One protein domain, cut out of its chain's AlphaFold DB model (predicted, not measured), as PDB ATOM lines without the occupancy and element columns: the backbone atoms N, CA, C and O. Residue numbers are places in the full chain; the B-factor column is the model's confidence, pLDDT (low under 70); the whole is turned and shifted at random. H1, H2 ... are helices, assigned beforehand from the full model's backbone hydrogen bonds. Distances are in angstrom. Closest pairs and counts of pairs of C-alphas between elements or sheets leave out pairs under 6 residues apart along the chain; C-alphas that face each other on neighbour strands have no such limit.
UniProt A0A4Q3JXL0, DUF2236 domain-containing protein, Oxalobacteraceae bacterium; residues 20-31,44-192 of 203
ATOM      1  N   LEU A  20      11.094  76.954 117.476       93.81
ATOM      2  CA  LEU A  20      12.023  77.809 116.754       93.81
ATOM      3  C   LEU A  20      11.327  78.486 115.564       93.81
ATOM      4  O   LEU A  20      11.362  79.709 115.462       93.81
ATOM      5  N   ALA A  21      10.653  77.726 114.698       95.31
ATOM      6  CA  ALA A  21       9.910  78.302 113.573       95.31
ATOM      7  C   ALA A  21       8.679  79.106 114.039       95.31
ATOM      8  O   ALA A  21       8.360  80.152 113.478       95.31
ATOM      9  N   ASP A  22       8.017  78.659 115.105       92.38
ATOM     10  CA  ASP A  22       6.828  79.302 115.669       92.38
ATOM     11  C   ASP A  22       7.149  80.665 116.271       92.38
ATOM     12  O   ASP A  22       6.376  81.605 116.098       92.38
ATOM     13  N   GLY A  23       8.307  80.797 116.925       91.81
ATOM     14  CA  GLY A  23       8.801  82.082 117.413       91.81
ATOM     15  C   GLY A  23       9.031  83.083 116.279       91.81
ATOM     16  O   GLY A  23       8.642  84.244 116.400       91.81
ATOM     17  N   VAL A  24       9.579  82.626 115.147       95.44
ATOM     18  CA  VAL A  24       9.830  83.463 113.961       95.44
ATOM     19  C   VAL A  24       8.524  83.963 113.359       95.44
ATOM     20  O   VAL A  24       8.335  85.167 113.195       95.44
ATOM     21  N   ILE A  25       7.586  83.056 113.081       94.00
ATOM     22  CA  ILE A  25       6.271  83.429 112.547       94.00
ATOM     23  C   ILE A  25       5.501  84.283 113.559       94.00
ATOM     24  O   ILE A  25       4.815  85.232 113.183       94.00
ATOM     25  N   GLY A  26       5.653  84.008 114.854       90.38
ATOM     26  CA  GLY A  26       5.101  84.820 115.928       90.38
ATOM     27  C   GLY A  26       5.621  86.257 115.929       90.38
ATOM     28  O   GLY A  26       4.827  87.157 116.192       90.38
ATOM     29  N   ALA A  27       6.898  86.474 115.605       90.81
ATOM     30  CA  ALA A  27       7.510  87.797 115.497       90.81
ATOM     31  C   ALA A  27       7.108  88.541 114.211       90.81
ATOM     32  O   ALA A  27       6.928  89.754 114.246       90.81
ATOM     33  N   ILE A  28       6.950  87.825 113.091       91.50
ATOM     34  CA  ILE A  28       6.634  88.416 111.778       91.50
ATOM     35  C   ILE A  28       5.133  88.702 111.627       91.50
ATOM     36  O   ILE A  28       4.752  89.771 111.160       91.50
ATOM     37  N   LEU A  29       4.284  87.751 112.029       87.88
ATOM     38  CA  LEU A  29       2.820  87.804 111.903       87.88
ATOM     39  C   LEU A  29       2.127  88.098 113.249       87.88
ATOM     40  O   LEU A  29       0.927  87.892 113.414       87.88
ATOM     41  N   GLY A  30       2.887  88.468 114.281       79.31
ATOM     42  CA  GLY A  30       2.367  88.851 115.595       79.31
ATOM     43  C   GLY A  30       1.656  90.203 115.588       79.31
ATOM     44  O   GLY A  30       2.054  91.083 114.826       79.31
ATOM     45  N   PRO A  31       0.657  90.420 116.466       69.50
ATOM     46  CA  PRO A  31       0.134  91.762 116.691       69.50
ATOM     47  C   PRO A  31       1.264  92.675 117.179       69.50
ATOM     48  O   PRO A  31       1.983  92.343 118.125       69.50
ATOM     49  N   ALA A  44       0.842  91.206 103.665       86.62
ATOM     50  CA  ALA A  44       2.089  91.884 103.330       86.62
ATOM     51  C   ALA A  44       3.276  91.219 104.040       86.62
ATOM     52  O   ALA A  44       4.306  90.966 103.414       86.62
ATOM     53  N   ALA A  45       3.114  90.864 105.315       88.81
ATOM     54  CA  ALA A  45       4.124  90.124 106.060       88.81
ATOM     55  C   ALA A  45       4.330  88.698 105.511       88.81
ATOM     56  O   ALA A  45       5.468  88.246 105.396       88.81
ATOM     57  N   ILE A  46       3.261  88.013 105.082       89.31
ATOM     58  CA  ILE A  46       3.363  86.709 104.401       89.31
ATOM     59  C   ILE A  46       4.096  86.842 103.058       89.31
ATOM     60  O   ILE A  46       4.966  86.029 102.748       89.31
ATOM     61  N   ALA A  47       3.778  87.862 102.257       90.25
ATOM     62  CA  ALA A  47       4.454  88.102 100.982       90.25
ATOM     63  C   ALA A  47       5.946  88.420 101.174       90.25
ATOM     64  O   ALA A  47       6.781  87.927 100.414       90.25
ATOM     65  N   LEU A  48       6.285  89.195 102.208       93.25
ATOM     66  CA  LEU A  48       7.668  89.457 102.602       93.25
ATOM     67  C   LEU A  48       8.387  88.164 102.989       93.25
ATOM     68  O   LEU A  48       9.455  87.885 102.452       93.25
ATOM     69  N   LEU A  49       7.785  87.349 103.861       94.56
ATOM     70  CA  LEU A  49       8.349  86.062 104.262       94.56
ATOM     71  C   LEU A  49       8.619  85.177 103.041       94.56
ATOM     72  O   LEU A  49       9.723  84.666 102.885       94.56
ATOM     73  N   ASN A  50       7.631  85.032 102.154       93.75
ATOM     74  CA  ASN A  50       7.751  84.216 100.947       93.75
ATOM     75  C   ASN A  50       8.883  84.700 100.031       93.75
ATOM     76  O   ASN A  50       9.612  83.872  99.488       93.75
ATOM     77  N   ARG A  51       9.053  86.021  99.879       95.31
ATOM     78  CA  ARG A  51      10.152  86.608  99.101       95.31
ATOM     79  C   ARG A  51      11.513  86.263  99.703       95.31
ATOM     80  O   ARG A  51      12.399  85.833  98.969       95.31
ATOM     81  N   GLU A  52      11.668  86.411 101.016       96.38
ATOM     82  CA  GLU A  52      12.943  86.147 101.683       96.38
ATOM     83  C   GLU A  52      13.316  84.667 101.624       96.38
ATOM     84  O   GLU A  52      14.414  84.320 101.186       96.38
ATOM     85  N   ILE A  53      12.386  83.773 101.969       96.00
ATOM     86  CA  ILE A  53      12.672  82.336 101.954       96.00
ATOM     87  C   ILE A  53      12.845  81.801 100.527       96.00
ATOM     88  O   ILE A  53      13.541  80.811 100.334       96.00
ATOM     89  N   ALA A  54      12.278  82.448  99.501       94.88
ATOM     90  CA  ALA A  54      12.510  82.074  98.104       94.88
ATOM     91  C   ALA A  54      13.979  82.231  97.674       94.88
ATOM     92  O   ALA A  54      14.377  81.635  96.677       94.88
ATOM     93  N   ARG A  55      14.809  82.961  98.428       95.62
ATOM     94  CA  ARG A  55      16.250  83.093  98.164       95.62
ATOM     95  C   ARG A  55      17.067  81.884  98.643       95.62
ATOM     96  O   ARG A  55      18.220  81.764  98.264       95.62
ATOM     97  N   TRP A  56      16.495  80.985  99.450       96.50
ATOM     98  CA  TRP A  56      17.204  79.827 100.017       96.50
ATOM     99  C   TRP A  56      17.171  78.626  99.060       96.50
ATOM    100  O   TRP A  56      16.361  77.720  99.233       96.50
ATOM    101  N   GLN A  57      17.968  78.607  97.998       95.44
ATOM    102  CA  GLN A  57      17.940  77.522  97.006       95.44
ATOM    103  C   GLN A  57      18.894  76.377  97.361       95.44
ATOM    104  O   GLN A  57      18.551  75.208  97.186       95.44
ATOM    105  N   THR A  58      20.057  76.712  97.908       97.19
ATOM    106  CA  THR A  58      21.114  75.784  98.305       97.19
ATOM    107  C   THR A  58      21.456  75.925  99.787       97.19
ATOM    108  O   THR A  58      21.101  76.904 100.445       97.19
ATOM    109  N   ASN A  59      22.169  74.945 100.333       97.06
ATOM    110  CA  ASN A  59      22.669  74.965 101.702       97.06
ATOM    111  C   ASN A  59      23.711  76.082 101.883       97.06
ATOM    112  O   ASN A  59      23.797  76.660 102.964       97.06
ATOM    113  N   ALA A  60      24.467  76.415 100.828       96.44
ATOM    114  CA  ALA A  60      25.411  77.531 100.818       96.44
ATOM    115  C   ALA A  60      24.713  78.880 101.012       96.44
ATOM    116  O   ALA A  60      25.224  79.720 101.749       96.44
ATOM    117  N   ASP A  61      23.525  79.058 100.421       96.38
ATOM    118  CA  ASP A  61      22.766  80.308 100.538       96.38
ATOM    119  C   ASP A  61      22.449  80.652 101.995       96.38
ATOM    120  O   ASP A  61      22.296  81.826 102.313       96.38
ATOM    121  N   LEU A  62      22.352  79.643 102.873       96.44
ATOM    122  CA  LEU A  62      22.057  79.805 104.296       96.44
ATOM    123  C   LEU A  62      23.265  80.254 105.127       96.44
ATOM    124  O   LEU A  62      23.077  80.948 106.123       96.44
ATOM    125  N   ALA A  63      24.483  79.850 104.756       88.44
ATOM    126  CA  ALA A  63      25.674  80.019 105.596       88.44
ATOM    127  C   ALA A  63      25.979  81.497 105.893       88.44
ATOM    128  O   ALA A  63      26.369  81.854 107.004       88.44
ATOM    129  N   GLU A  64      25.741  82.360 104.910       86.12
ATOM    130  CA  GLU A  64      25.980  83.803 104.998       86.12
ATOM    131  C   GLU A  64      24.699  84.607 104.762       86.12
ATOM    132  O   GLU A  64      24.743  85.801 104.460       86.12
ATOM    133  N   TRP A  65      23.536  83.964 104.897       95.56
ATOM    134  CA  TRP A  65      22.277  84.608 104.566       95.56
ATOM    135  C   TRP A  65      22.023  85.849 105.428       95.56
ATOM    136  O   TRP A  65      22.212  85.835 106.650       95.56
ATOM    137  N   ARG A  66      21.541  86.911 104.781       96.75
ATOM    138  CA  ARG A  66      21.045  88.135 105.413       96.75
ATOM    139  C   ARG A  66      19.731  88.560 104.775       96.75
ATOM    140  O   ARG A  66      19.533  88.395 103.559       96.75
ATOM    141  N   ALA A  67      18.853  89.113 105.604       96.38
ATOM    142  CA  ALA A  67      17.610  89.700 105.131       96.38
ATOM    143  C   ALA A  67      17.905  90.899 104.212       96.38
ATOM    144  O   ALA A  67      18.957  91.527 104.318       96.38
ATOM    145  N   GLY A  68      17.000  91.190 103.274       94.69
ATOM    146  CA  GLY A  68      17.102  92.404 102.459       94.69
ATOM    147  C   GLY A  68      17.026  93.684 103.301       94.69
ATOM    148  O   GLY A  68      16.388  93.701 104.353       94.69
ATOM    149  N   ASP A  69      17.633  94.770 102.820       93.44
ATOM    150  CA  ASP A  69      17.657  96.067 103.523       93.44
ATOM    151  C   ASP A  69      16.253  96.667 103.737       93.44
ATOM    152  O   ASP A  69      16.035  97.486 104.628       93.44
ATOM    153  N   ASP A  70      15.282  96.260 102.916       92.81
ATOM    154  CA  ASP A  70      13.876  96.656 102.992       92.81
ATOM    155  C   ASP A  70      13.063  95.843 104.017       92.81
ATOM    156  O   ASP A  70      11.888  96.140 104.261       92.81
ATOM    157  N   VAL A  71      13.660  94.815 104.628       94.38
ATOM    158  CA  VAL A  71      12.992  93.967 105.616       94.38
ATOM    159  C   VAL A  71      12.949  94.674 106.978       94.38
ATOM    160  O   VAL A  71      13.986  95.104 107.487       94.38
ATOM    161  N   PRO A  72      11.776  94.763 107.640       94.19
ATOM    162  CA  PRO A  72      11.680  95.355 108.970       94.19
ATOM    163  C   PRO A  72      12.665  94.719 109.969       94.19
ATOM    164  O   PRO A  72      12.730  93.487 110.032       94.19
ATOM    165  N   PRO A  73      13.348  95.501 110.830       94.19
ATOM    166  CA  PRO A  73      14.427  94.987 111.681       94.19
ATOM    167  C   PRO A  73      14.045  93.792 112.566       94.19
ATOM    168  O   PRO A  73      14.846  92.887 112.770       94.19
ATOM    169  N   HIS A  74      12.806  93.755 113.064       92.31
ATOM    170  CA  HIS A  74      12.308  92.632 113.864       92.31
ATOM    171  C   HIS A  74      12.174  91.338 113.046       92.31
ATOM    172  O   HIS A  74      12.502  90.263 113.540       92.31
ATOM    173  N   ALA A  75      11.707  91.438 111.798       94.75
ATOM    174  CA  ALA A  75      11.556  90.304 110.895       94.75
ATOM    175  C   ALA A  75      12.925  89.815 110.403       94.75
ATOM    176  O   ALA A  75      13.165  88.610 110.382       94.75
ATOM    177  N   ALA A  76      13.834  90.747 110.093       96.75
ATOM    178  CA  ALA A  76      15.218  90.447 109.744       96.75
ATOM    179  C   ALA A  76      15.919  89.685 110.879       96.75
ATOM    180  O   ALA A  76      16.377  88.564 110.673       96.75
ATOM    181  N   ALA A  77      15.892  90.225 112.103       96.69
ATOM    182  CA  ALA A  77      16.496  89.584 113.271       96.69
ATOM    183  C   ALA A  77      15.914  88.187 113.548       96.69
ATOM    184  O   ALA A  77      16.654  87.261 113.881       96.69
ATOM    185  N   ALA A  78      14.597  88.012 113.383       97.00
ATOM    186  CA  ALA A  78      13.947  86.718 113.563       97.00
ATOM    187  C   ALA A  78      14.401  85.684 112.515       97.00
ATOM    188  O   ALA A  78      14.746  84.561 112.878       97.00
ATOM    189  N   LEU A  79      14.428  86.051 111.228       97.94
ATOM    190  CA  LEU A  79      14.844  85.150 110.147       97.94
ATOM    191  C   LEU A  79      16.339  84.823 110.205       97.94
ATOM    192  O   LEU A  79      16.723  83.671 110.023       97.94
ATOM    193  N   GLU A  80      17.189  85.804 110.496       97.75
ATOM    194  CA  GLU A  80      18.632  85.586 110.610       97.75
ATOM    195  C   GLU A  80      18.968  84.706 111.816       97.75
ATOM    196  O   GLU A  80      19.730  83.747 111.687       97.75
ATOM    197  N   GLY A  81      18.332  84.956 112.967       97.19
ATOM    198  CA  GLY A  81      18.462  84.102 114.148       97.19
ATOM    199  C   GLY A  81      17.987  82.669 113.891       97.19
ATOM    200  O   GLY A  81      18.619  81.712 114.340       97.19
ATOM    201  N   TYR A  82      16.913  82.506 113.115       97.88
ATOM    202  CA  TYR A  82      16.411  81.202 112.689       97.88
ATOM    203  C   TYR A  82      17.422  80.429 111.843       97.88
ATOM    204  O   TYR A  82      17.729  79.279 112.157       97.88
ATOM    205  N   VAL A  83      17.961  81.060 110.795       97.69
ATOM    206  CA  VAL A  83      18.958  80.438 109.915       97.69
ATOM    207  C   VAL A  83      20.213  80.088 110.711       97.69
ATOM    208  O   VAL A  83      20.663  78.941 110.662       97.69
ATOM    209  N   ALA A  84      20.727  81.016 111.524       95.81
ATOM    210  CA  ALA A  84      21.898  80.788 112.367       95.81
ATOM    211  C   ALA A  84      21.721  79.578 113.301       95.81
ATOM    212  O   ALA A  84      22.638  78.773 113.442       95.81
ATOM    213  N   ALA A  85      20.532  79.407 113.884       95.25
ATOM    214  CA  ALA A  85      20.238  78.301 114.791       95.25
ATOM    215  C   ALA A  85      19.963  76.956 114.090       95.25
ATOM    216  O   ALA A  85      20.128  75.909 114.715       95.25
ATOM    217  N   ALA A  86      19.498  76.959 112.835       95.12
ATOM    218  CA  ALA A  86      18.914  75.773 112.199       95.12
ATOM    219  C   ALA A  86      19.669  75.223 110.980       95.12
ATOM    220  O   ALA A  86      19.381  74.098 110.578       95.12
ATOM    221  N   HIS A  87      20.588  75.977 110.367       94.88
ATOM    222  CA  HIS A  87      21.234  75.557 109.112       94.88
ATOM    223  C   HIS A  87      22.317  74.476 109.284       94.88
ATOM    224  O   HIS A  87      22.809  73.936 108.296       94.88
ATOM    225  N   VAL A  88      22.697  74.154 110.523       92.94
ATOM    226  CA  VAL A  88      23.710  73.136 110.823       92.94
ATOM    227  C   VAL A  88      23.031  71.809 111.141       92.94
ATOM    228  O   VAL A  88      22.077  71.752 111.920       92.94
ATOM    229  N   LEU A  89      23.538  70.722 110.555       95.12
ATOM    230  CA  LEU A  89      23.079  69.380 110.895       95.12
ATOM    231  C   LEU A  89      23.373  69.065 112.372       95.12
ATOM    232  O   LEU A  89      24.419  69.449 112.897       95.12
ATOM    233  N   PRO A  90      22.479  68.343 113.062       94.81
ATOM    234  CA  PRO A  90      22.695  67.995 114.458       94.81
ATOM    235  C   PRO A  90      23.912  67.075 114.619       94.81
ATOM    236  O   PRO A  90      24.223  66.286 113.732       94.81
ATOM    237  N   ALA A  91      24.556  67.106 115.788       96.12
ATOM    238  CA  ALA A  91      25.797  66.363 116.048       96.12
ATOM    239  C   ALA A  91      25.688  64.833 115.893       96.12
ATOM    240  O   ALA A  91      26.697  64.156 115.729       96.12
ATOM    241  N   TRP A  92      24.476  64.274 115.955       96.56
ATOM    242  CA  TRP A  92      24.232  62.847 115.735       96.56
ATOM    243  C   TRP A  92      24.109  62.470 114.250       96.56
ATOM    244  O   TRP A  92      24.016  61.282 113.938       96.56
ATOM    245  N   ALA A  93      24.060  63.448 113.339       97.38
ATOM    246  CA  ALA A  93      23.972  63.196 111.909       97.38
ATOM    247  C   ALA A  93      25.235  62.475 111.420       97.38
ATOM    248  O   ALA A  93      26.353  62.940 111.621       97.38
ATOM    249  N   ASP A  94      25.037  61.335 110.758       98.00
ATOM    250  CA  ASP A  94      26.109  60.485 110.246       98.00
ATOM    251  C   ASP A  94      26.194  60.630 108.715       98.00
ATOM    252  O   ASP A  94      25.295  60.149 108.008       98.00
ATOM    253  N   PRO A  95      27.258  61.264 108.180       96.25
ATOM    254  CA  PRO A  95      27.423  61.457 106.742       96.25
ATOM    255  C   PRO A  95      27.415  60.150 105.941       96.25
ATOM    256  O   PRO A  95      26.923  60.136 104.813       96.25
ATOM    257  N   ALA A  96      27.904  59.043 106.508       97.81
ATOM    258  CA  ALA A  96      27.934  57.756 105.818       97.81
ATOM    259  C   ALA A  96      26.525  57.160 105.678       97.81
ATOM    260  O   ALA A  96      26.175  56.623 104.624       97.81
ATOM    261  N   ARG A  97      25.679  57.298 106.709       98.31
ATOM    262  CA  ARG A  97      24.268  56.883 106.635       98.31
ATOM    263  C   ARG A  97      23.471  57.745 105.666       98.31
ATOM    264  O   ARG A  97      22.665  57.199 104.915       98.31
ATOM    265  N   ILE A  98      23.717  59.057 105.656       98.31
ATOM    266  CA  ILE A  98      23.090  59.980 104.699       98.31
ATOM    267  C   ILE A  98      23.464  59.574 103.270       98.31
ATOM    268  O   ILE A  98      22.573  59.318 102.465       98.31
ATOM    269  N   ALA A  99      24.755  59.392 102.982       98.00
ATOM    270  CA  ALA A  99      25.218  58.968 101.662       98.00
ATOM    271  C   ALA A  99      24.610  57.620 101.228       98.00
ATOM    272  O   ALA A  99      24.219  57.450 100.071       98.00
ATOM    273  N   ARG A 100      24.468  56.659 102.155       98.12
ATOM    274  CA  ARG A 100      23.804  55.382 101.855       98.12
ATOM    275  C   ARG A 100      22.319  55.563 101.536       98.12
ATOM    276  O   ARG A 100      21.825  54.897 100.628       98.12
ATOM    277  N   ALA A 101      21.615  56.437 102.253       97.31
ATOM    278  CA  ALA A 101      20.209  56.739 101.990       97.31
ATOM    279  C   ALA A 101      20.013  57.427 100.628       97.31
ATOM    280  O   ALA A 101      19.116  57.039  99.883       97.31
ATOM    281  N   GLU A 102      20.883  58.379 100.273       97.75
ATOM    282  CA  GLU A 102      20.897  59.022  98.952       97.75
ATOM    283  C   GLU A 102      21.101  57.982  97.838       97.75
ATOM    284  O   GLU A 102      20.358  57.954  96.858       97.75
ATOM    285  N   GLN A 103      22.063  57.065  98.002       97.62
ATOM    286  CA  GLN A 103      22.299  55.990  97.036       97.62
ATOM    287  C   GLN A 103      21.076  55.074  96.883       97.62
ATOM    288  O   GLN A 103      20.664  54.796  95.759       97.62
ATOM    289  N   LEU A 104      20.478  54.635  97.995       97.00
ATOM    290  CA  LEU A 104      19.278  53.795  97.976       97.00
ATOM    291  C   LEU A 104      18.104  54.489  97.279       97.00
ATOM    292  O   LEU A 104      17.385  53.855  96.512       97.00
ATOM    293  N   PHE A 105      17.918  55.788  97.520       96.00
ATOM    294  CA  PHE A 105      16.874  56.565  96.858       96.00
ATOM    295  C   PHE A 105      17.090  56.640  95.344       96.00
ATOM    296  O   PHE A 105      16.133  56.526  94.584       96.00
ATOM    297  N   MET A 106      18.340  56.768  94.889       95.25
ATOM    298  CA  MET A 106      18.660  56.735  93.460       95.25
ATOM    299  C   MET A 106      18.420  55.348  92.847       95.25
ATOM    300  O   MET A 106      17.798  55.250  91.788       95.25
ATOM    301  N   GLU A 107      18.856  54.281  93.526       97.19
ATOM    302  CA  GLU A 107      18.660  52.883  93.107       97.19
ATOM    303  C   GLU A 107      17.170  52.516  93.005       97.19
ATOM    304  O   GLU A 107      16.763  51.815  92.080       97.19
ATOM    305  N   LEU A 108      16.349  53.020  93.928       95.88
ATOM    306  CA  LEU A 108      14.923  52.706  94.042       95.88
ATOM    307  C   LEU A 108      14.011  53.845  93.576       95.88
ATOM    308  O   LEU A 108      12.827  53.847  93.905       95.88
ATOM    309  N   SER A 109      14.525  54.800  92.801       92.81
ATOM    310  CA  SER A 109      13.837  56.067  92.502       92.81
ATOM    311  C   SER A 109      12.394  55.901  92.009       92.81
ATOM    312  O   SER A 109      11.490  56.558  92.522       92.81
ATOM    313  N   MET A 110      12.130  54.980  91.076       94.44
ATOM    314  CA  MET A 110      10.771  54.719  90.572       94.44
ATOM    315  C   MET A 110       9.845  54.128  91.638       94.44
ATOM    316  O   MET A 110       8.684  54.532  91.749       94.44
ATOM    317  N   THR A 111      10.358  53.214  92.458       95.06
ATOM    318  CA  THR A 111       9.615  52.629  93.577       95.06
ATOM    319  C   THR A 111       9.336  53.688  94.640       95.06
ATOM    320  O   THR A 111       8.201  53.809  95.089       95.06
ATOM    321  N   SER A 112      10.329  54.508  94.994       92.44
ATOM    322  CA  SER A 112      10.179  55.619  95.935       92.44
ATOM    323  C   SER A 112       9.137  56.633  95.462       92.44
ATOM    324  O   SER A 112       8.261  56.998  96.241       92.44
ATOM    325  N   CYS A 113       9.166  57.033  94.187       91.69
ATOM    326  CA  CYS A 113       8.152  57.914  93.599       91.69
ATOM    327  C   CYS A 113       6.757  57.284  93.631       91.69
ATOM    328  O   CYS A 113       5.798  57.944  94.022       91.69
ATOM    329  N   THR A 114       6.640  56.006  93.267       93.75
ATOM    330  CA  THR A 114       5.359  55.286  93.290       93.75
ATOM    331  C   THR A 114       4.787  55.234  94.702       93.75
ATOM    332  O   THR A 114       3.627  55.575  94.915       93.75
ATOM    333  N   LEU A 115       5.605  54.871  95.690       93.25
ATOM    334  CA  LEU A 115       5.182  54.838  97.088       93.25
ATOM    335  C   LEU A 115       4.773  56.231  97.578       93.25
ATOM    336  O   LEU A 115       3.706  56.377  98.171       93.25
ATOM    337  N   LEU A 116       5.569  57.261  97.284       90.38
ATOM    338  CA  LEU A 116       5.281  58.628  97.705       90.38
ATOM    339  C   LEU A 116       3.961  59.140  97.114       90.38
ATOM    340  O   LEU A 116       3.099  59.616  97.855       90.38
ATOM    341  N   PHE A 117       3.795  59.046  95.794       87.94
ATOM    342  CA  PHE A 117       2.680  59.669  95.080       87.94
ATOM    343  C   PHE A 117       1.402  58.834  95.074       87.94
ATOM    344  O   PHE A 117       0.314  59.407  95.063       87.94
ATOM    345  N   CYS A 118       1.510  57.507  95.095       90.56
ATOM    346  CA  CYS A 118       0.357  56.616  94.965       90.56
ATOM    347  C   CYS A 118      -0.060  55.957  96.286       90.56
ATOM    348  O   CYS A 118      -1.153  55.402  96.341       90.56
ATOM    349  N   ALA A 119       0.757  56.029  97.345       91.25
ATOM    350  CA  ALA A 119       0.405  55.495  98.661       91.25
ATOM    351  C   ALA A 119       0.496  56.552  99.770       91.25
ATOM    352  O   ALA A 119      -0.531  56.931 100.331       91.25
ATOM    353  N   SER A 120       1.691  57.076 100.063       89.25
ATOM    354  CA  SER A 120       1.913  57.961 101.216       89.25
ATOM    355  C   SER A 120       1.092  59.248 101.142       89.25
ATOM    356  O   SER A 120       0.406  59.590 102.102       89.25
ATOM    357  N   LEU A 121       1.121  59.948 100.002       85.75
ATOM    358  CA  LEU A 121       0.367  61.187  99.835       85.75
ATOM    359  C   LEU A 121      -1.151  60.975  99.851       85.75
ATOM    360  O   LEU A 121      -1.807  61.678 100.617       85.75
ATOM    361  N   PRO A 122      -1.730  60.014  99.104       84.50
ATOM    362  CA  PRO A 122      -3.152  59.688  99.218       84.50
ATOM    363  C   PRO A 122      -3.572  59.316 100.643       84.50
ATOM    364  O   PRO A 122      -4.631  59.735 101.106       84.50
ATOM    365  N   GLN A 123      -2.723  58.599 101.383       84.88
ATOM    366  CA  GLN A 123      -3.016  58.222 102.764       84.88
ATOM    367  C   GLN A 123      -3.122  59.437 103.701       84.88
ATOM    368  O   GLN A 123      -3.890  59.409 104.662       84.88
ATOM    369  N   CYS A 124      -2.444  60.551 103.407       78.19
ATOM    370  CA  CYS A 124      -2.610  61.783 104.182       78.19
ATOM    371  C   CYS A 124      -4.041  62.349 104.143       78.19
ATOM    372  O   CYS A 124      -4.400  63.133 105.018       78.19
ATOM    373  N   TYR A 125      -4.857  61.956 103.159       73.69
ATOM    374  CA  TYR A 125      -6.240  62.414 103.008       73.69
ATOM    375  C   TYR A 125      -7.256  61.548 103.758       73.69
ATOM    376  O   TYR A 125      -8.402  61.964 103.906       73.69
ATOM    377  N   VAL A 126      -6.858  60.367 104.248       79.50
ATOM    378  CA  VAL A 126      -7.755  59.491 105.026       79.50
ATOM    379  C   VAL A 126      -7.609  59.673 106.536       79.50
ATOM    380  O   VAL A 126      -8.445  59.192 107.295       79.50
ATOM    381  N   VAL A 127      -6.562  60.370 106.988       78.19
ATOM    382  CA  VAL A 127      -6.325  60.658 108.410       78.19
ATOM    383  C   VAL A 127      -7.096  61.928 108.802       78.19
ATOM    384  O   VAL A 127      -6.755  62.991 108.283       78.19
ATOM    385  N   PRO A 128      -8.095  61.867 109.710       74.00
ATOM    386  CA  PRO A 128      -9.023  62.979 109.960       74.00
ATOM    387  C   PRO A 128      -8.360  64.307 110.344       74.00
ATOM    388  O   PRO A 128      -8.680  65.340 109.756       74.00
ATOM    389  N   ASP A 129      -7.402  64.285 111.273       72.56
ATOM    390  CA  ASP A 129      -6.742  65.508 111.751       72.56
ATOM    391  C   ASP A 129      -5.874  66.152 110.664       72.56
ATOM    392  O   ASP A 129      -5.850  67.373 110.505       72.56
ATOM    393  N   LEU A 130      -5.197  65.326 109.860       68.50
ATOM    394  CA  LEU A 130      -4.394  65.806 108.743       68.50
ATOM    395  C   LEU A 130      -5.297  66.351 107.634       68.50
ATOM    396  O   LEU A 130      -5.083  67.466 107.166       68.50
ATOM    397  N   ALA A 131      -6.356  65.627 107.270       68.88
ATOM    398  CA  ALA A 131      -7.334  66.071 106.283       68.88
ATOM    399  C   ALA A 131      -7.975  67.417 106.667       68.88
ATOM    400  O   ALA A 131      -8.132  68.280 105.804       68.88
ATOM    401  N   ALA A 132      -8.271  67.638 107.953       67.19
ATOM    402  CA  ALA A 132      -8.815  68.899 108.451       67.19
ATOM    403  C   ALA A 132      -7.853  70.081 108.241       67.19
ATOM    404  O   ALA A 132      -8.269  71.117 107.728       67.19
ATOM    405  N   VAL A 133      -6.561  69.926 108.559       70.50
ATOM    406  CA  VAL A 133      -5.551  70.976 108.315       70.50
ATOM    407  C   VAL A 133      -5.419  71.276 106.822       70.50
ATOM    408  O   VAL A 133      -5.343  72.434 106.419       70.50
ATOM    409  N   LEU A 134      -5.430  70.239 105.988       67.12
ATOM    410  CA  LEU A 134      -5.305  70.383 104.538       67.12
ATOM    411  C   LEU A 134      -6.529  71.056 103.905       67.12
ATOM    412  O   LEU A 134      -6.387  71.790 102.927       67.12
ATOM    413  N   HIS A 135      -7.708  70.828 104.482       62.50
ATOM    414  CA  HIS A 135      -8.950  71.494 104.109       62.50
ATOM    415  C   HIS A 135      -8.944  72.967 104.526       62.50
ATOM    416  O   HIS A 135      -9.163  73.840 103.688       62.50
ATOM    417  N   VAL A 136      -8.608  73.254 105.787       60.69
ATOM    418  CA  VAL A 136      -8.585  74.616 106.346       60.69
ATOM    419  C   VAL A 136      -7.510  75.495 105.707       60.69
ATOM    420  O   VAL A 136      -7.752  76.679 105.496       60.69
ATOM    421  N   ALA A 137      -6.360  74.939 105.317       62.62
ATOM    422  CA  ALA A 137      -5.342  75.678 104.567       62.62
ATOM    423  C   ALA A 137      -5.822  76.141 103.168       62.62
ATOM    424  O   ALA A 137      -5.066  76.797 102.453       62.62
ATOM    425  N   GLY A 138      -7.059  75.817 102.761       51.06
ATOM    426  CA  GLY A 138      -7.694  76.313 101.539       51.06
ATOM    427  C   GLY A 138      -7.201  75.636 100.260       51.06
ATOM    428  O   GLY A 138      -7.405  76.161  99.173       51.06
ATOM    429  N   GLN A 139      -6.526  74.488 100.366       53.72
ATOM    430  CA  GLN A 139      -5.815  73.861  99.241       53.72
ATOM    431  C   GLN A 139      -6.365  72.480  98.845       53.72
ATOM    432  O   GLN A 139      -5.778  71.816  97.992       53.72
ATOM    433  N   LEU A 140      -7.451  72.007  99.472       44.38
ATOM    434  CA  LEU A 140      -7.934  70.629  99.295       44.38
ATOM    435  C   LEU A 140      -8.752  70.413  98.014       44.38
ATOM    436  O   LEU A 140      -8.707  69.323  97.457       44.38
ATOM    437  N   GLU A 141      -9.478  71.428  97.541       50.56
ATOM    438  CA  GLU A 141     -10.397  71.273  96.400       50.56
ATOM    439  C   GLU A 141      -9.896  71.946  95.114       50.56
ATOM    440  O   GLU A 141     -10.267  71.524  94.024       50.56
ATOM    441  N   GLN A 142      -9.020  72.953  95.216       52.56
ATOM    442  CA  GLN A 142      -8.634  73.791  94.069       52.56
ATOM    443  C   GLN A 142      -7.200  73.541  93.553       52.56
ATOM    444  O   GLN A 142      -6.913  73.894  92.412       52.56
ATOM    445  N   HIS A 143      -6.310  72.894  94.332       64.94
ATOM    446  CA  HIS A 143      -4.864  72.803  94.028       64.94
ATOM    447  C   HIS A 143      -4.185  71.482  94.469       64.94
ATOM    448  O   HIS A 143      -3.072  71.466  95.008       64.94
ATOM    449  N   THR A 144      -4.835  70.334  94.259       65.62
ATOM    450  CA  THR A 144      -4.287  69.013  94.639       65.62
ATOM    451  C   THR A 144      -2.945  68.709  93.959       65.62
ATOM    452  O   THR A 144      -2.029  68.172  94.585       65.62
ATOM    453  N   ASP A 145      -2.789  69.110  92.699       72.38
ATOM    454  CA  ASP A 145      -1.559  68.979  91.917       72.38
ATOM    455  C   ASP A 145      -0.393  69.783  92.519       72.38
ATOM    456  O   ASP A 145       0.737  69.295  92.606       72.38
ATOM    457  N   TYR A 146      -0.668  70.996  93.004       73.69
ATOM    458  CA  TYR A 146       0.311  71.840  93.679       73.69
ATOM    459  C   TYR A 146       0.841  71.180  94.953       73.69
ATOM    460  O   TYR A 146       2.046  71.193  95.188       73.69
ATOM    461  N   ARG A 147      -0.019  70.534  95.748       72.25
ATOM    462  CA  ARG A 147       0.398  69.857  96.989       72.25
ATOM    463  C   ARG A 147       1.255  68.620  96.745       72.25
ATOM    464  O   ARG A 147       2.227  68.384  97.470       72.25
ATOM    465  N   VAL A 148       0.923  67.859  95.705       76.81
ATOM    466  CA  VAL A 148       1.746  66.736  95.245       76.81
ATOM    467  C   VAL A 148       3.140  67.239  94.860       76.81
ATOM    468  O   VAL A 148       4.146  66.724  95.357       76.81
ATOM    469  N   ARG A 149       3.211  68.315  94.063       81.31
ATOM    470  CA  ARG A 149       4.484  68.950  93.691       81.31
ATOM    471  C   ARG A 149       5.230  69.537  94.889       81.31
ATOM    472  O   ARG A 149       6.444  69.399  94.948       81.31
ATOM    473  N   ALA A 150       4.542  70.141  95.855       82.69
ATOM    474  CA  ALA A 150       5.165  70.731  97.042       82.69
ATOM    475  C   ALA A 150       5.865  69.677  97.915       82.69
ATOM    476  O   ALA A 150       6.951  69.919  98.438       82.69
ATOM    477  N   THR A 151       5.284  68.480  98.023       84.19
ATOM    478  CA  THR A 151       5.921  67.374  98.753       84.19
ATOM    479  C   THR A 151       7.139  66.846  98.002       84.19
ATOM    480  O   THR A 151       8.188  66.628  98.605       84.19
ATOM    481  N   ALA A 152       7.039  66.704  96.678       86.19
ATOM    482  CA  ALA A 152       8.188  66.360  95.843       86.19
ATOM    483  C   ALA A 152       9.311  67.400  96.002       86.19
ATOM    484  O   ALA A 152      10.466  67.045  96.237       86.19
ATOM    485  N   ALA A 153       8.952  68.685  95.981       87.75
ATOM    486  CA  ALA A 153       9.869  69.794  96.185       87.75
ATOM    487  C   ALA A 153      10.561  69.762  97.554       87.75
ATOM    488  O   ALA A 153      11.583  70.414  97.692       87.75
ATOM    489  N   MET A 154      10.058  69.011  98.543       90.88
ATOM    490  CA  MET A 154      10.752  68.731  99.806       90.88
ATOM    491  C   MET A 154      11.636  67.480  99.735       90.88
ATOM    492  O   MET A 154      12.814  67.533 100.081       90.88
ATOM    493  N   ILE A 155      11.080  66.351  99.294       93.12
ATOM    494  CA  ILE A 155      11.774  65.056  99.356       93.12
ATOM    495  C   ILE A 155      12.995  65.020  98.434       93.12
ATOM    496  O   ILE A 155      14.052  64.555  98.853       93.12
ATOM    497  N   PHE A 156      12.884  65.526  97.203       93.69
ATOM    498  CA  PHE A 156      13.987  65.433  96.245       93.69
ATOM    499  C   PHE A 156      15.229  66.217  96.698       93.69
ATOM    500  O   PHE A 156      16.285  65.599  96.783       93.69
ATOM    501  N   PRO A 157      15.163  67.511  97.072       95.44
ATOM    502  CA  PRO A 157      16.357  68.229  97.530       95.44
ATOM    503  C   PRO A 157      17.061  67.591  98.731       95.44
ATOM    504  O   PRO A 157      18.273  67.729  98.861       95.44
ATOM    505  N   VAL A 158      16.318  66.887  99.593       96.69
ATOM    506  CA  VAL A 158      16.866  66.162 100.750       96.69
ATOM    507  C   VAL A 158      17.541  64.853 100.342       96.69
ATOM    508  O   VAL A 158      18.620  64.555 100.842       96.69
ATOM    509  N   MET A 159      16.909  64.076  99.460       96.75
ATOM    510  CA  MET A 159      17.346  62.716  99.120       96.75
ATOM    511  C   MET A 159      18.322  62.647  97.941       96.75
ATOM    512  O   MET A 159      18.942  61.607  97.720       96.75
ATOM    513  N   MET A 160      18.446  63.720  97.156       95.44
ATOM    514  CA  MET A 160      19.438  63.808  96.083       95.44
ATOM    515  C   MET A 160      20.857  63.815  96.654       95.44
ATOM    516  O   MET A 160      21.084  64.227  97.788       95.44
ATOM    517  N   ARG A 161      21.827  63.375  95.844       96.19
ATOM    518  CA  ARG A 161      23.235  63.283  96.250       96.19
ATOM    519  C   ARG A 161      23.746  64.608  96.824       96.19
ATOM    520  O   ARG A 161      23.697  65.631  96.144       96.19
ATOM    521  N   GLY A 162      24.299  64.560  98.034       97.25
ATOM    522  CA  GLY A 162      24.792  65.735  98.743       97.25
ATOM    523  C   GLY A 162      23.687  66.683  99.214       97.25
ATOM    524  O   GLY A 162      23.989  67.817  99.577       97.25
ATOM    525  N   GLY A 163      22.422  66.259  99.212       97.62
ATOM    526  CA  GLY A 163      21.266  67.114  99.473       97.62
ATOM    527  C   GLY A 163      21.352  67.824 100.819       97.62
ATOM    528  O   GLY A 163      21.125  69.031 100.904       97.62
ATOM    529  N   LEU A 164      21.759  67.097 101.860       97.62
ATOM    530  CA  LEU A 164      21.938  67.634 103.213       97.62
ATOM    531  C   LEU A 164      23.381  68.037 103.543       97.62
ATOM    532  O   LEU A 164      23.596  68.783 104.492       97.62
ATOM    533  N   THR A 165      24.367  67.513 102.816       97.12
ATOM    534  CA  THR A 165      25.783  67.547 103.229       97.12
ATOM    535  C   THR A 165      26.662  68.425 102.347       97.12
ATOM    536  O   THR A 165      27.690  68.910 102.812       97.12
ATOM    537  N   ALA A 166      26.283  68.652 101.088       96.75
ATOM    538  CA  ALA A 166      27.028  69.500 100.170       96.75
ATOM    539  C   ALA A 166      26.501  70.935 100.203       96.75
ATOM    540  O   ALA A 166      25.298  71.170 100.314       96.75
ATOM    541  N   ALA A 167      27.399  71.902 100.012       96.31
ATOM    542  CA  ALA A 167      27.049  73.318  99.913       96.31
ATOM    543  C   ALA A 167      26.053  73.589  98.764       96.31
ATOM    544  O   ALA A 167      25.090  74.327  98.939       96.31
ATOM    545  N   ALA A 168      26.236  72.921  97.620       96.88
ATOM    546  CA  ALA A 168      25.336  73.008  96.467       96.88
ATOM    547  C   ALA A 168      24.048  72.167  96.604       96.88
ATOM    548  O   ALA A 168      23.171  72.255  95.746       96.88
ATOM    549  N   GLY A 169      23.928  71.334  97.647       96.88
ATOM    550  CA  GLY A 169      22.689  70.616  97.955       96.88
ATOM    551  C   GLY A 169      21.595  71.582  98.409       96.88
ATOM    552  O   GLY A 169      21.903  72.665  98.888       96.88
ATOM    553  N   GLY A 170      20.322  71.216  98.257       96.56
ATOM    554  CA  GLY A 170      19.182  72.076  98.628       96.56
ATOM    555  C   GLY A 170      18.365  71.577  99.820       96.56
ATOM    556  O   GLY A 170      17.342  72.167 100.159       96.56
ATOM    557  N   GLY A 171      18.757  70.462 100.437       97.31
ATOM    558  CA  GLY A 171      17.949  69.748 101.420       97.31
ATOM    559  C   GLY A 171      17.769  70.497 102.736       97.31
ATOM    560  O   GLY A 171      16.657  70.525 103.263       97.31
ATOM    561  N   VAL A 172      18.818  71.145 103.255       97.75
ATOM    562  CA  VAL A 172      18.718  71.935 104.496       97.75
ATOM    563  C   VAL A 172      17.874  73.179 104.244       97.75
ATOM    564  O   VAL A 172      16.914  73.427 104.973       97.75
ATOM    565  N   ALA A 173      18.167  73.913 103.168       97.06
ATOM    566  CA  ALA A 173      17.392  75.084 102.753       97.06
ATOM    567  C   ALA A 173      15.900  74.769 102.616       97.06
ATOM    568  O   ALA A 173      15.050  75.468 103.174       97.06
ATOM    569  N   GLN A 174      15.575  73.666 101.949       97.31
ATOM    570  CA  GLN A 174      14.197  73.246 101.763       97.31
ATOM    571  C   GLN A 174      13.524  72.800 103.070       97.31
ATOM    572  O   GLN A 174      12.377  73.175 103.318       97.31
ATOM    573  N   ALA A 175      14.227  72.070 103.942       96.88
ATOM    574  CA  ALA A 175      13.705  71.693 105.254       96.88
ATOM    575  C   ALA A 175      13.360  72.930 106.103       96.88
ATOM    576  O   ALA A 175      12.291  72.991 106.713       96.88
ATOM    577  N   LEU A 176      14.230  73.943 106.098       97.38
ATOM    578  CA  LEU A 176      14.017  75.197 106.822       97.38
ATOM    579  C   LEU A 176      12.807  75.974 106.289       97.38
ATOM    580  O   LEU A 176      12.026  76.473 107.104       97.38
ATOM    581  N   LYS A 177      12.604  76.027 104.964       96.00
ATOM    582  CA  LYS A 177      11.390  76.608 104.356       96.00
ATOM    583  C   LYS A 177      10.130  75.892 104.825       96.00
ATOM    584  O   LYS A 177       9.181  76.542 105.253       96.00
ATOM    585  N   VAL A 178      10.114  74.559 104.762       94.69
ATOM    586  CA  VAL A 178       8.936  73.754 105.126       94.69
ATOM    587  C   VAL A 178       8.559  73.957 106.592       94.69
ATOM    588  O   VAL A 178       7.378  74.099 106.902       94.69
ATOM    589  N   ARG A 179       9.542  74.052 107.492       96.00
ATOM    590  CA  ARG A 179       9.311  74.377 108.908       96.00
ATOM    591  C   ARG A 179       8.592  75.720 109.089       96.00
ATOM    592  O   ARG A 179       7.609  75.776 109.826       96.00
ATOM    593  N   LEU A 180       9.012  76.764 108.366       95.88
ATOM    594  CA  LEU A 180       8.347  78.074 108.386       95.88
ATOM    595  C   LEU A 180       6.953  78.032 107.747       95.88
ATOM    596  O   LEU A 180       6.020  78.595 108.307       95.88
ATOM    597  N   ILE A 181       6.770  77.309 106.636       90.88
ATOM    598  CA  ILE A 181       5.448  77.105 106.013       90.88
ATOM    599  C   ILE A 181       4.490  76.435 107.005       90.88
ATOM    600  O   ILE A 181       3.363  76.892 107.196       90.88
ATOM    601  N   HIS A 182       4.938  75.376 107.686       89.88
ATOM    602  CA  HIS A 182       4.141  74.703 108.708       89.88
ATOM    603  C   HIS A 182       3.841  75.614 109.903       89.88
ATOM    604  O   HIS A 182       2.733  75.561 110.430       89.88
ATOM    605  N   ALA A 183       4.791  76.447 110.333       91.06
ATOM    606  CA  ALA A 183       4.565  77.427 111.394       91.06
ATOM    607  C   ALA A 183       3.533  78.493 110.985       91.06
ATOM    608  O   ALA A 183       2.633  78.790 111.769       91.06
ATOM    609  N   THR A 184       3.573  78.982 109.742       89.12
ATOM    610  CA  THR A 184       2.575  79.914 109.189       89.12
ATOM    611  C   THR A 184       1.175  79.306 109.171       89.12
ATOM    612  O   THR A 184       0.224  79.963 109.579       89.12
ATOM    613  N   ILE A 185       1.034  78.037 108.767       84.62
ATOM    614  CA  ILE A 185      -0.264  77.336 108.773       84.62
ATOM    615  C   ILE A 185      -0.785  77.139 110.204       84.62
ATOM    616  O   ILE A 185      -1.982  77.272 110.457       84.62
ATOM    617  N   ARG A 186       0.100  76.815 111.154       85.62
ATOM    618  CA  ARG A 186      -0.279  76.570 112.556       85.62
ATOM    619  C   ARG A 186      -0.607  77.851 113.320       85.62
ATOM    620  O   ARG A 186      -1.357  77.792 114.288       85.62
ATOM    621  N   HIS A 187      -0.066  78.991 112.912       84.31
ATOM    622  CA  HIS A 187      -0.149  80.243 113.662       84.31
ATOM    623  C   HIS A 187      -1.584  80.746 113.935       84.31
ATOM    624  O   HIS A 187      -1.868  80.996 115.111       84.31
ATOM    625  N   PRO A 188      -2.519  80.788 112.962       76.88
ATOM    626  CA  PRO A 188      -3.919  81.139 113.234       76.88
ATOM    627  C   PRO A 188      -4.610  80.129 114.163       76.88
ATOM    628  O   PRO A 188      -5.328  80.506 115.091       76.88
ATOM    629  N   VAL A 189      -4.334  78.834 113.963       72.38
ATOM    630  CA  VAL A 189      -4.918  77.729 114.745       72.38
ATOM    631  C   VAL A 189      -4.516  77.826 116.217       72.38
ATOM    632  O   VAL A 189      -5.363  77.710 117.100       72.38
ATOM    633  N   LEU A 190      -3.234  78.084 116.491       68.25
ATOM    634  CA  LEU A 190      -2.700  78.205 117.850       68.25
ATOM    635  C   LEU A 190      -3.204  79.450 118.592       68.25
ATOM    636  O   LEU A 190      -3.157  79.482 119.819       68.25
ATOM    637  N   ARG A 191      -3.679  80.470 117.870       66.06
ATOM    638  CA  ARG A 191      -4.210  81.713 118.451       66.06
ATOM    639  C   ARG A 191      -5.732  81.756 118.530       66.06
ATOM    640  O   ARG A 191      -6.279  82.733 119.027       66.06
ATOM    641  N   GLY A 192      -6.405  80.691 118.091       54.06
ATOM    642  CA  GLY A 192      -7.862  80.626 118.105       54.06
ATOM    643  C   GLY A 192      -8.511  81.623 117.147       54.06
ATOM    644  O   GLY A 192      -9.647  82.018 117.389       54.06
TER     645      GLY A 192
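What this domain is: This is residues 20 to 31 and 44 to 192 of the 203 residues of the protein "DUF2236 domain-containing protein" of Oxalobacteraceae bacterium (UniProt A0A4Q3JXL0). Two long helices, H8 and H9, make a V-shaped hairpin through the middle, closed where Val 158 meets Gly 171. H1 packs across H9 with H4 against it, and H2 and H3 lie on that same side; beyond H8, H5 and H6 make a loosely attached corner, and short H7 lies at the open end of the V. The printed part has 161 residues with nine named helices, H1 to H9 in chain order, and no named strand: the class is all helix. It is compact, with a radius of gyration of the C-alphas of 17.0 A and spans of 47 by 38 by 25 A.

How they stand to each other: Begin at the hub, H9, residues 171 to 190, which touches three helices. H8, residues 144 to 159, forms a helical hairpin with it, at a steep tilt of 44 degrees, opposite ways; the closest C-alphas, of Val 158 and Gly 171, are 3.8 A apart. Residues 179 to 187 of H9 touch H1, residues 20 to 28, at a steep tilt of 62 degrees, with C-alphas 22 and 183 closest at 5.2 A. H1 touches H4, residues 73 to 86, at a shallow tilt of 10 degrees, opposite ways; C-alphas 24 and 78 are closest at 5.3 A. H3, residues 59 to 63, touches H9, C-alphas 59 and 173 being closest at 5.4 A. H2, residues 44 to 53, is close to H9 but not clearly touching, with C-alphas 53 and 177 closest at 6.3 A. H5, residues 95 to 107, only just touches H8, with 3 pairs of C-alphas within 8 A, those of Glu 102 and Met 159 being closest at 5.1 A. H6, residues 109 to 123, stands about perpendicular to H5, at 89 degrees, and is close to H8 but not clearly touching, with C-alphas 117 and 148 closest at 7.1 A. H7, residues 128 to 136, is near H9. Every O i to N i+4 pair is within hydrogen-bond range in H1, H2, H4, H5 and H7; the counts are 8 of 11 in H6, 10 of 12 in H8, 14 of 16 in H9 and 0 of 1 in H3, where 2 of 2 O i to N i+3 pairs are.

Where its parts are: Find C-alpha 171 at (17.949, 69.748, 101.420); from there H9 runs 27.7 A to C-alpha 190 at (-2.700, 78.205, 117.850). H8 is 23.0 A long, H6 19.8 A, H4 19.7 A and H5 18.3 A. H1 begins at C-alpha 20, (12.023, 77.809, 116.754).

The domain as a whole: The C-alphas farthest apart, of Pro 31 and Glu 107, are 49.1 A apart. Residues 32 to 43 are not printed, and C-alphas 31 and 44 stand 13.5 A apart across this cut. The link from H8 to H9 is long, with 11 residues. Look for pLDDT under 70 at residues 31, 130 to 132, 134 to 144 and 190 to 192.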